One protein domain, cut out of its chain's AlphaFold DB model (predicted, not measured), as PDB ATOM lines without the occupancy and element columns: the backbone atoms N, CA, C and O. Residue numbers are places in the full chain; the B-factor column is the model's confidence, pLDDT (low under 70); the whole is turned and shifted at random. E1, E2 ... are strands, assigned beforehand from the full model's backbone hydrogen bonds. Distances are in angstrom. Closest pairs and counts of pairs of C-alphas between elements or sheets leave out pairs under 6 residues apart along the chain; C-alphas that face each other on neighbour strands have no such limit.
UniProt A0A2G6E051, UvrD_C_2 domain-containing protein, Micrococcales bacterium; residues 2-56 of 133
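Overview. This is residues 2 to 56 of the 133 residues of the protein "UvrD_C_2 domain-containing protein" of Micrococcales bacterium (UniProt A0A2G6E051). A single strongly twisted, curled sheet of five strands makes the body, with the link of residues 46 to 51 passing from one edge, E4, to the other, E5. The long loop of residues 8 to 20 joins E1 to E2. The 55 printed residues hold no named helix and five strands, E1 to E5, in the antiparallel order E4, E3, E2, E1, E5; the class is all strand, under half of the residues being in named elements. The whole is compact, radius of gyration of the C-alphas 10.2 A, spanning 27 by 24 by 21 A.

Along the chain. E1, residues 4 to 7, begins at C-alpha 4 (-28.865, -0.447, -31.396). E2 is residues 21 to 25, 12.9 A; E3, 32 to 37, 15.1 A; E4, 40 to 45, 16.4 A. E5, residues 52 to 54, ends at C-alpha 54 (-34.996, -1.160, -31.814).

Arrangement. E1 to E4 form a meander, each strand the antiparallel neighbour of the one before. N 5 and O 22 join E1 and E2 within hydrogen-bond range at 2.8 A, N 23 and O 34 E2 and E3 at 2.9 A, N 35 and O 42 E3 and E4 at 2.9 A, N 6 and O 53 E1 and E5 at 2.8 A. E1, E2, E3 and E4 follow as hairpins. E4 and E5 are apart.

Size, cuts and confidence. The farthest C-alphas, of Asn 18 and Glu 29, are 27.7 A apart. The printed part has no cut; the link E1 to E2 is long. Residue 56 alone has pLDDT under 70.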
ATOM      1  N   GLY A   2     -24.657  -2.941 -36.444       71.00
ATOM      2  CA  GLY A   2     -24.541  -1.571 -35.920       71.00
ATOM      3  C   GLY A   2     -25.875  -0.939 -35.498       71.00
ATOM      4  O   GLY A   2     -25.909   0.205 -35.062       71.00
ATOM      5  N   SER A   3     -26.979  -1.682 -35.602       78.38
ATOM      6  CA  SER A   3     -28.282  -1.265 -35.082       78.38
ATOM      7  C   SER A   3     -28.287  -1.431 -33.566       78.38
ATOM      8  O   SER A   3     -27.872  -2.478 -33.067       78.38
ATOM      9  N   SER A   4     -28.754  -0.411 -32.853       85.31
ATOM     10  CA  SER A   4     -28.865  -0.447 -31.396       85.31
ATOM     11  C   SER A   4     -30.243  -0.956 -30.967       85.31
ATOM     12  O   SER A   4     -31.234  -0.760 -31.677       85.31
ATOM     13  N   VAL A   5     -30.308  -1.611 -29.814       85.75
ATOM     14  CA  VAL A   5     -31.531  -2.097 -29.169       85.75
ATOM     15  C   VAL A   5     -31.574  -1.620 -27.722       85.75
ATOM     16  O   VAL A   5     -30.532  -1.409 -27.113       85.75
ATOM     17  N   LEU A   6     -32.775  -1.452 -27.182       85.44
ATOM     18  CA  LEU A   6     -33.037  -1.048 -25.807       85.44
ATOM     19  C   LEU A   6     -33.754  -2.168 -25.066       85.44
ATOM     20  O   LEU A   6     -34.790  -2.626 -25.543       85.44
ATOM     21  N   VAL A   7     -33.262  -2.545 -23.894       86.00
ATOM     22  CA  VAL A   7     -33.961  -3.444 -22.971       86.00
ATOM     23  C   VAL A   7     -35.112  -2.699 -22.305       86.00
ATOM     24  O   VAL A   7     -34.911  -1.627 -21.737       86.00
ATOM     25  N   THR A   8     -36.321  -3.259 -22.359       81.69
ATOM     26  CA  THR A   8     -37.531  -2.620 -21.806       81.69
ATOM     27  C   THR A   8     -37.985  -3.209 -20.473       81.69
ATOM     28  O   THR A   8     -38.929  -2.707 -19.862       81.69
ATOM     29  N   ARG A   9     -37.323  -4.268 -19.995       81.31
ATOM     30  CA  ARG A   9     -37.648  -4.936 -18.734       81.31
ATOM     31  C   ARG A   9     -36.405  -5.559 -18.103       81.31
ATOM     32  O   ARG A   9     -35.611  -6.175 -18.800       81.31
ATOM     33  N   ASN A  10     -36.300  -5.454 -16.777       86.00
ATOM     34  CA  ASN A  10     -35.251  -6.115 -15.999       86.00
ATOM     35  C   ASN A  10     -35.313  -7.636 -16.177       86.00
ATOM     36  O   ASN A  10     -36.386  -8.234 -16.043       86.00
ATOM     37  N   ASP A  11     -34.160  -8.249 -16.391       90.94
ATOM     38  CA  ASP A  11     -33.999  -9.687 -16.533       90.94
ATOM     39  C   ASP A  11     -32.819 -10.186 -15.679       90.94
ATOM     40  O   ASP A  11     -31.656 -10.001 -16.048       90.94
ATOM     41  N   PRO A  12     -33.097 -10.818 -14.523       89.19
ATOM     42  CA  PRO A  12     -32.063 -11.330 -13.629       89.19
ATOM     43  C   PRO A  12     -31.171 -12.404 -14.263       89.19
ATOM     44  O   PRO A  12     -30.002 -12.499 -13.899       89.19
ATOM     45  N   ASP A  13     -31.693 -13.191 -15.211       90.25
ATOM     46  CA  ASP A  13     -30.958 -14.312 -15.809       90.25
ATOM     47  C   ASP A  13     -29.822 -13.803 -16.711       90.25
ATOM     48  O   ASP A  13     -28.692 -14.311 -16.707       90.25
ATOM     49  N   THR A  14     -30.097 -12.731 -17.456       89.00
ATOM     50  CA  THR A  14     -29.110 -12.040 -18.294       89.00
ATOM     51  C   THR A  14     -28.410 -10.884 -17.582       89.00
ATOM     52  O   THR A  14     -27.440 -10.344 -18.120       89.00
ATOM     53  N   GLY A  15     -28.829 -10.533 -16.365       89.56
ATOM     54  CA  GLY A  15     -28.294  -9.397 -15.612       89.56
ATOM     55  C   GLY A  15     -28.577  -8.040 -16.262       89.56
ATOM     56  O   GLY A  15     -27.981  -7.047 -15.851       89.56
ATOM     57  N   LEU A  16     -29.452  -8.002 -17.272       90.00
ATOM     58  CA  LEU A  16     -29.815  -6.789 -17.991       90.00
ATOM     59  C   LEU A  16     -30.923  -6.041 -17.252       90.00
ATOM     60  O   LEU A  16     -31.881  -6.628 -16.745       90.00
ATOM     61  N   SER A  17     -30.806  -4.724 -17.218       86.19
ATOM     62  CA  SER A  17     -31.771  -3.810 -16.621       86.19
ATOM     63  C   SER A  17     -32.566  -3.073 -17.694       86.19
ATOM     64  O   SER A  17     -32.115  -2.864 -18.818       86.19
ATOM     65  N   ASN A  18     -33.781  -2.655 -17.346       83.25
ATOM     66  CA  ASN A  18     -34.563  -1.744 -18.170       83.25
ATOM     67  C   ASN A  18     -33.771  -0.447 -18.378       83.25
ATOM     68  O   ASN A  18     -33.383   0.198 -17.404       83.25
ATOM     69  N   GLY A  19     -33.558  -0.076 -19.639       73.25
ATOM     70  CA  GLY A  19     -32.700   1.041 -20.025       73.25
ATOM     71  C   GLY A  19     -31.365   0.623 -20.642       73.25
ATOM     72  O   GLY A  19     -30.755   1.445 -21.325       73.25
ATOM     73  N   ASP A  20     -30.933  -0.633 -20.476       84.94
ATOM     74  CA  ASP A  20     -29.668  -1.102 -21.045       84.94
ATOM     75  C   ASP A  20     -29.711  -1.084 -22.575       84.94
ATOM     76  O   ASP A  20     -30.679  -1.522 -23.212       84.94
ATOM     77  N   VAL A  21     -28.634  -0.580 -23.179       86.00
ATOM     78  CA  VAL A  21     -28.494  -0.465 -24.631       86.00
ATOM     79  C   VAL A  21     -27.527  -1.525 -25.135       86.00
ATOM     80  O   VAL A  21     -26.403  -1.644 -24.653       86.00
ATOM     81  N   GLY A  22     -27.967  -2.276 -26.139       88.19
ATOM     82  CA  GLY A  22     -27.151  -3.267 -26.828       88.19
ATOM     83  C   GLY A  22     -26.912  -2.894 -28.283       88.19
ATOM     84  O   GLY A  22     -27.748  -2.247 -28.913       88.19
ATOM     85  N   VAL A  23     -25.797  -3.339 -28.855       88.31
ATOM     86  CA  VAL A  23     -25.488  -3.152 -30.281       88.31
ATOM     87  C   VAL A  23     -25.429  -4.500 -30.982       88.31
ATOM     88  O   VAL A  23     -24.749  -5.422 -30.538       88.31
ATOM     89  N   VAL A  24     -26.131  -4.623 -32.110       88.62
ATOM     90  CA  VAL A  24     -26.099  -5.836 -32.938       88.62
ATOM     91  C   VAL A  24     -24.760  -5.921 -33.682       88.62
ATOM     92  O   VAL A  24     -24.502  -5.134 -34.602       88.62
ATOM     93  N   VAL A  25     -23.942  -6.914 -33.332       87.94
ATOM     94  CA  VAL A  25     -22.605  -7.186 -33.885       87.94
ATOM     95  C   VAL A  25     -22.530  -8.567 -34.551       87.94
ATOM     96  O   VAL A  25     -23.486  -9.347 -34.537       87.94
ATOM     97  N   ALA A  26     -21.412  -8.851 -35.224       86.69
ATOM     98  CA  ALA A  26     -21.247 -10.083 -35.995       86.69
ATOM     99  C   ALA A  26     -20.866 -11.185 -35.022       86.69
ATOM    100  O   ALA A  26     -19.887 -11.040 -34.295       86.69
ATOM    101  N   GLY A  27     -21.628 -12.272 -35.021       85.06
ATOM    102  CA  GLY A  27     -21.178 -13.528 -34.438       85.06
ATOM    103  C   GLY A  27     -20.631 -14.457 -35.518       85.06
ATOM    104  O   GLY A  27     -20.809 -14.218 -36.713       85.06
ATOM    105  N   SER A  28     -19.971 -15.528 -35.085       83.38
ATOM    106  CA  SER A  28     -19.373 -16.539 -35.965       83.38
ATOM    107  C   SER A  28     -20.399 -17.330 -36.785       83.38
ATOM    108  O   SER A  28     -20.109 -17.710 -37.913       83.38
ATOM    109  N   GLU A  29     -21.593 -17.568 -36.235       85.62
ATOM    110  CA  GLU A  29     -22.674 -18.326 -36.894       85.62
ATOM    111  C   GLU A  29     -23.914 -17.472 -37.181       85.62
ATOM    112  O   GLU A  29     -24.595 -17.660 -38.184       85.62
ATOM    113  N   ALA A  30     -24.230 -16.543 -36.278       86.19
ATOM    114  CA  ALA A  30     -25.386 -15.662 -36.358       86.19
ATOM    115  C   ALA A  30     -25.077 -14.335 -35.648       86.19
ATOM    116  O   ALA A  30     -24.200 -14.310 -34.780       86.19
ATOM    117  N   PRO A  31     -25.785 -13.236 -35.967       85.56
ATOM    118  CA  PRO A  31     -25.647 -11.980 -35.240       85.56
ATOM    119  C   PRO A  31     -25.900 -12.154 -33.739       85.56
ATOM    120  O   PRO A  31     -26.801 -12.888 -33.324       85.56
ATOM    121  N   VAL A  32     -25.122 -11.435 -32.937       92.38
ATOM    122  CA  VAL A  32     -25.284 -11.351 -31.480       92.38
ATOM    123  C   VAL A  32     -25.471  -9.896 -31.082       92.38
ATOM    124  O   VAL A  32     -25.142  -8.986 -31.845       92.38
ATOM    125  N   VAL A  33     -26.004  -9.663 -29.893       91.75
ATOM    126  CA  VAL A  33     -26.115  -8.325 -29.321       91.75
ATOM    127  C   VAL A  33     -25.101  -8.197 -28.202       91.75
ATOM    128  O   VAL A  33     -25.059  -9.032 -27.299       91.75
ATOM    129  N   ALA A  34     -24.267  -7.172 -28.302       92.31
ATOM    130  CA  ALA A  34     -23.284  -6.830 -27.296       92.31
ATOM    131  C   ALA A  34     -23.870  -5.802 -26.328       92.31
ATOM    132  O   ALA A  34     -24.326  -4.749 -26.773       92.31
ATOM    133  N   PHE A  35     -23.833  -6.112 -25.036       92.19
ATOM    134  CA  PHE A  35     -24.190  -5.214 -23.941       92.19
ATOM    135  C   PHE A  35     -22.971  -4.983 -23.057       92.19
ATOM    136  O   PHE A  35     -22.168  -5.896 -22.864       92.19
ATOM    137  N   GLU A  36     -22.850  -3.787 -22.496       87.06
ATOM    138  CA  GLU A  36     -21.930  -3.530 -21.392       87.06
ATOM    139  C   GLU A  36     -22.695  -3.710 -20.080       87.06
ATOM    140  O   GLU A  36     -23.636  -2.972 -19.802       87.06
ATOM    141  N   VAL A  37     -22.313  -4.707 -19.283       85.94
ATOM    142  CA  VAL A  37     -22.942  -5.010 -17.992       85.94
ATOM    143  C   VAL A  37     -21.863  -4.951 -16.924       85.94
ATOM    144  O   VAL A  37     -20.927  -5.744 -16.942       85.94
ATOM    145  N   ALA A  38     -21.972  -3.989 -16.003       83.12
ATOM    146  CA  ALA A  38     -20.997  -3.768 -14.928       83.12
ATOM    147  C   ALA A  38     -19.529  -3.647 -15.410       83.12
ATOM    148  O   ALA A  38     -18.607  -4.077 -14.721       83.12
ATOM    149  N   GLY A  39     -19.309  -3.054 -16.590       81.06
ATOM    150  CA  GLY A  39     -17.980  -2.874 -17.189       81.06
ATOM    151  C   GLY A  39     -17.445  -4.092 -17.950       81.06
ATOM    152  O   GLY A  39     -16.336  -4.035 -18.481       81.06
ATOM    153  N   GLU A  40     -18.216  -5.177 -18.044       86.88
ATOM    154  CA  GLU A  40     -17.881  -6.345 -18.859       86.88
ATOM    155  C   GLU A  40     -18.767  -6.433 -20.104       86.88
ATOM    156  O   GLU A  40     -19.968  -6.156 -20.075       86.88
ATOM    157  N   LEU A  41     -18.172  -6.851 -21.224       87.69
ATOM    158  CA  LEU A  41     -18.903  -7.043 -22.471       87.69
ATOM    159  C   LEU A  41     -19.606  -8.404 -22.467       87.69
ATOM    160  O   LEU A  41     -18.955  -9.452 -22.473       87.69
ATOM    161  N   ARG A  42     -20.937  -8.396 -22.538       91.56
ATOM    162  CA  ARG A  42     -21.761  -9.603 -22.632       91.56
ATOM    163  C   ARG A  42     -22.356  -9.742 -24.027       91.56
ATOM    164  O   ARG A  42     -23.041  -8.846 -24.512       91.56
ATOM    165  N   LEU A  43     -22.107 -10.881 -24.672       92.38
ATOM    166  CA  LEU A  43     -22.654 -11.207 -25.989       92.38
ATOM    167  C   LEU A  43     -23.834 -12.167 -25.838       92.38
ATOM    168  O   LEU A  43     -23.660 -13.289 -25.363       92.38
ATOM    169  N   LEU A  44     -25.018 -11.740 -26.269       92.69
ATOM    170  CA  LEU A  44     -26.239 -12.539 -26.207       92.69
ATOM    171  C   LEU A  44     -26.753 -12.853 -27.610       92.69
ATOM    172  O   LEU A  44     -26.811 -11.990 -28.489       92.69
ATOM    173  N   ARG A  45     -27.158 -14.106 -27.828       90.94
ATOM    174  CA  ARG A  45     -27.918 -14.490 -29.024       90.94
ATOM    175  C   ARG A  45     -29.344 -13.952 -28.912       90.94
ATOM    176  O   ARG A  45     -29.856 -13.788 -27.811       90.94
ATOM    177  N   ALA A  46     -30.019 -13.773 -30.046       85.69
ATOM    178  CA  ALA A  46     -31.398 -13.273 -30.078       85.69
ATOM    179  C   ALA A  46     -32.365 -14.061 -29.169       85.69
ATOM    180  O   ALA A  46     -33.213 -13.466 -28.520       85.69
ATOM    181  N   ALA A  47     -32.196 -15.386 -29.070       87.38
ATOM    182  CA  ALA A  47     -33.017 -16.249 -28.214       87.38
ATOM    183  C   ALA A  47     -32.782 -16.060 -26.702       87.38
ATOM    184  O   ALA A  47     -33.556 -16.569 -25.902       87.38
ATOM    185  N   GLN A  48     -31.702 -15.379 -26.319       90.38
ATOM    186  CA  GLN A  48     -31.352 -15.080 -24.930       90.38
ATOM    187  C   GLN A  48     -31.732 -13.650 -24.544       90.38
ATOM    188  O   GLN A  48     -31.521 -13.271 -23.401       90.38
ATOM    189  N   LEU A  49     -32.211 -12.832 -25.486       87.38
ATOM    190  CA  LEU A  49     -32.558 -11.451 -25.187       87.38
ATOM    191  C   LEU A  49     -33.862 -11.400 -24.386       87.38
ATOM    192  O   LEU A  49     -34.822 -12.082 -24.758       87.38
ATOM    193  N   PRO A  50     -33.931 -10.554 -23.345       86.81
ATOM    194  CA  PRO A  50     -35.209 -10.159 -22.777       86.81
ATOM    195  C   PRO A  50     -36.003  -9.316 -23.788       86.81
ATOM    196  O   PRO A  50     -35.618  -9.150 -24.948       86.81
ATOM    197  N   GLU A  51     -37.138  -8.766 -23.359       84.31
ATOM    198  CA  GLU A  51     -37.906  -7.856 -24.206       84.31
ATOM    199  C   GLU A  51     -37.048  -6.638 -24.592       84.31
ATOM    200  O   GLU A  51     -36.548  -5.906 -23.732       84.31
ATOM    201  N   VAL A  52     -36.849  -6.459 -25.901       83.31
ATOM    202  CA  VAL A  52     -36.031  -5.387 -26.472       83.31
ATOM    203  C   VAL A  52     -36.775  -4.650 -27.581       83.31
ATOM    204  O   VAL A  52     -37.542  -5.241 -28.343       83.31
ATOM    205  N   LEU A  53     -36.499  -3.356 -27.715       79.62
ATOM    206  CA  LEU A  53     -36.973  -2.519 -28.817       79.62
ATOM    207  C   LEU A  53     -35.802  -2.029 -29.675       79.62
ATOM    208  O   LEU A  53     -34.739  -1.730 -29.137       79.62
ATOM    209  N   PRO A  54     -35.973  -1.870 -30.998       77.56
ATOM    210  CA  PRO A  54     -34.996  -1.160 -31.814       77.56
ATOM    211  C   PRO A  54     -34.821   0.282 -31.318       77.56
ATOM    212  O   PRO A  54     -35.787   1.036 -31.228       77.56
ATOM    213  N   LEU A  55     -33.580   0.705 -31.084       71.88
ATOM    214  CA  LEU A  55     -33.228   2.076 -30.693       71.88
ATOM    215  C   LEU A  55     -33.140   3.020 -31.917       71.88
ATOM    216  O   LEU A  55     -32.382   3.983 -31.917       71.88
ATOM    217  N   ALA A  56     -33.860   2.713 -33.003       63.94
ATOM    218  CA  ALA A  56     -33.824   3.498 -34.243       63.94
ATOM    219  C   ALA A  56     -34.794   4.691 -34.203       63.94
ATOM    220  O   ALA A  56     -34.470   5.768 -34.686       63.94
TER     221      ALA A  56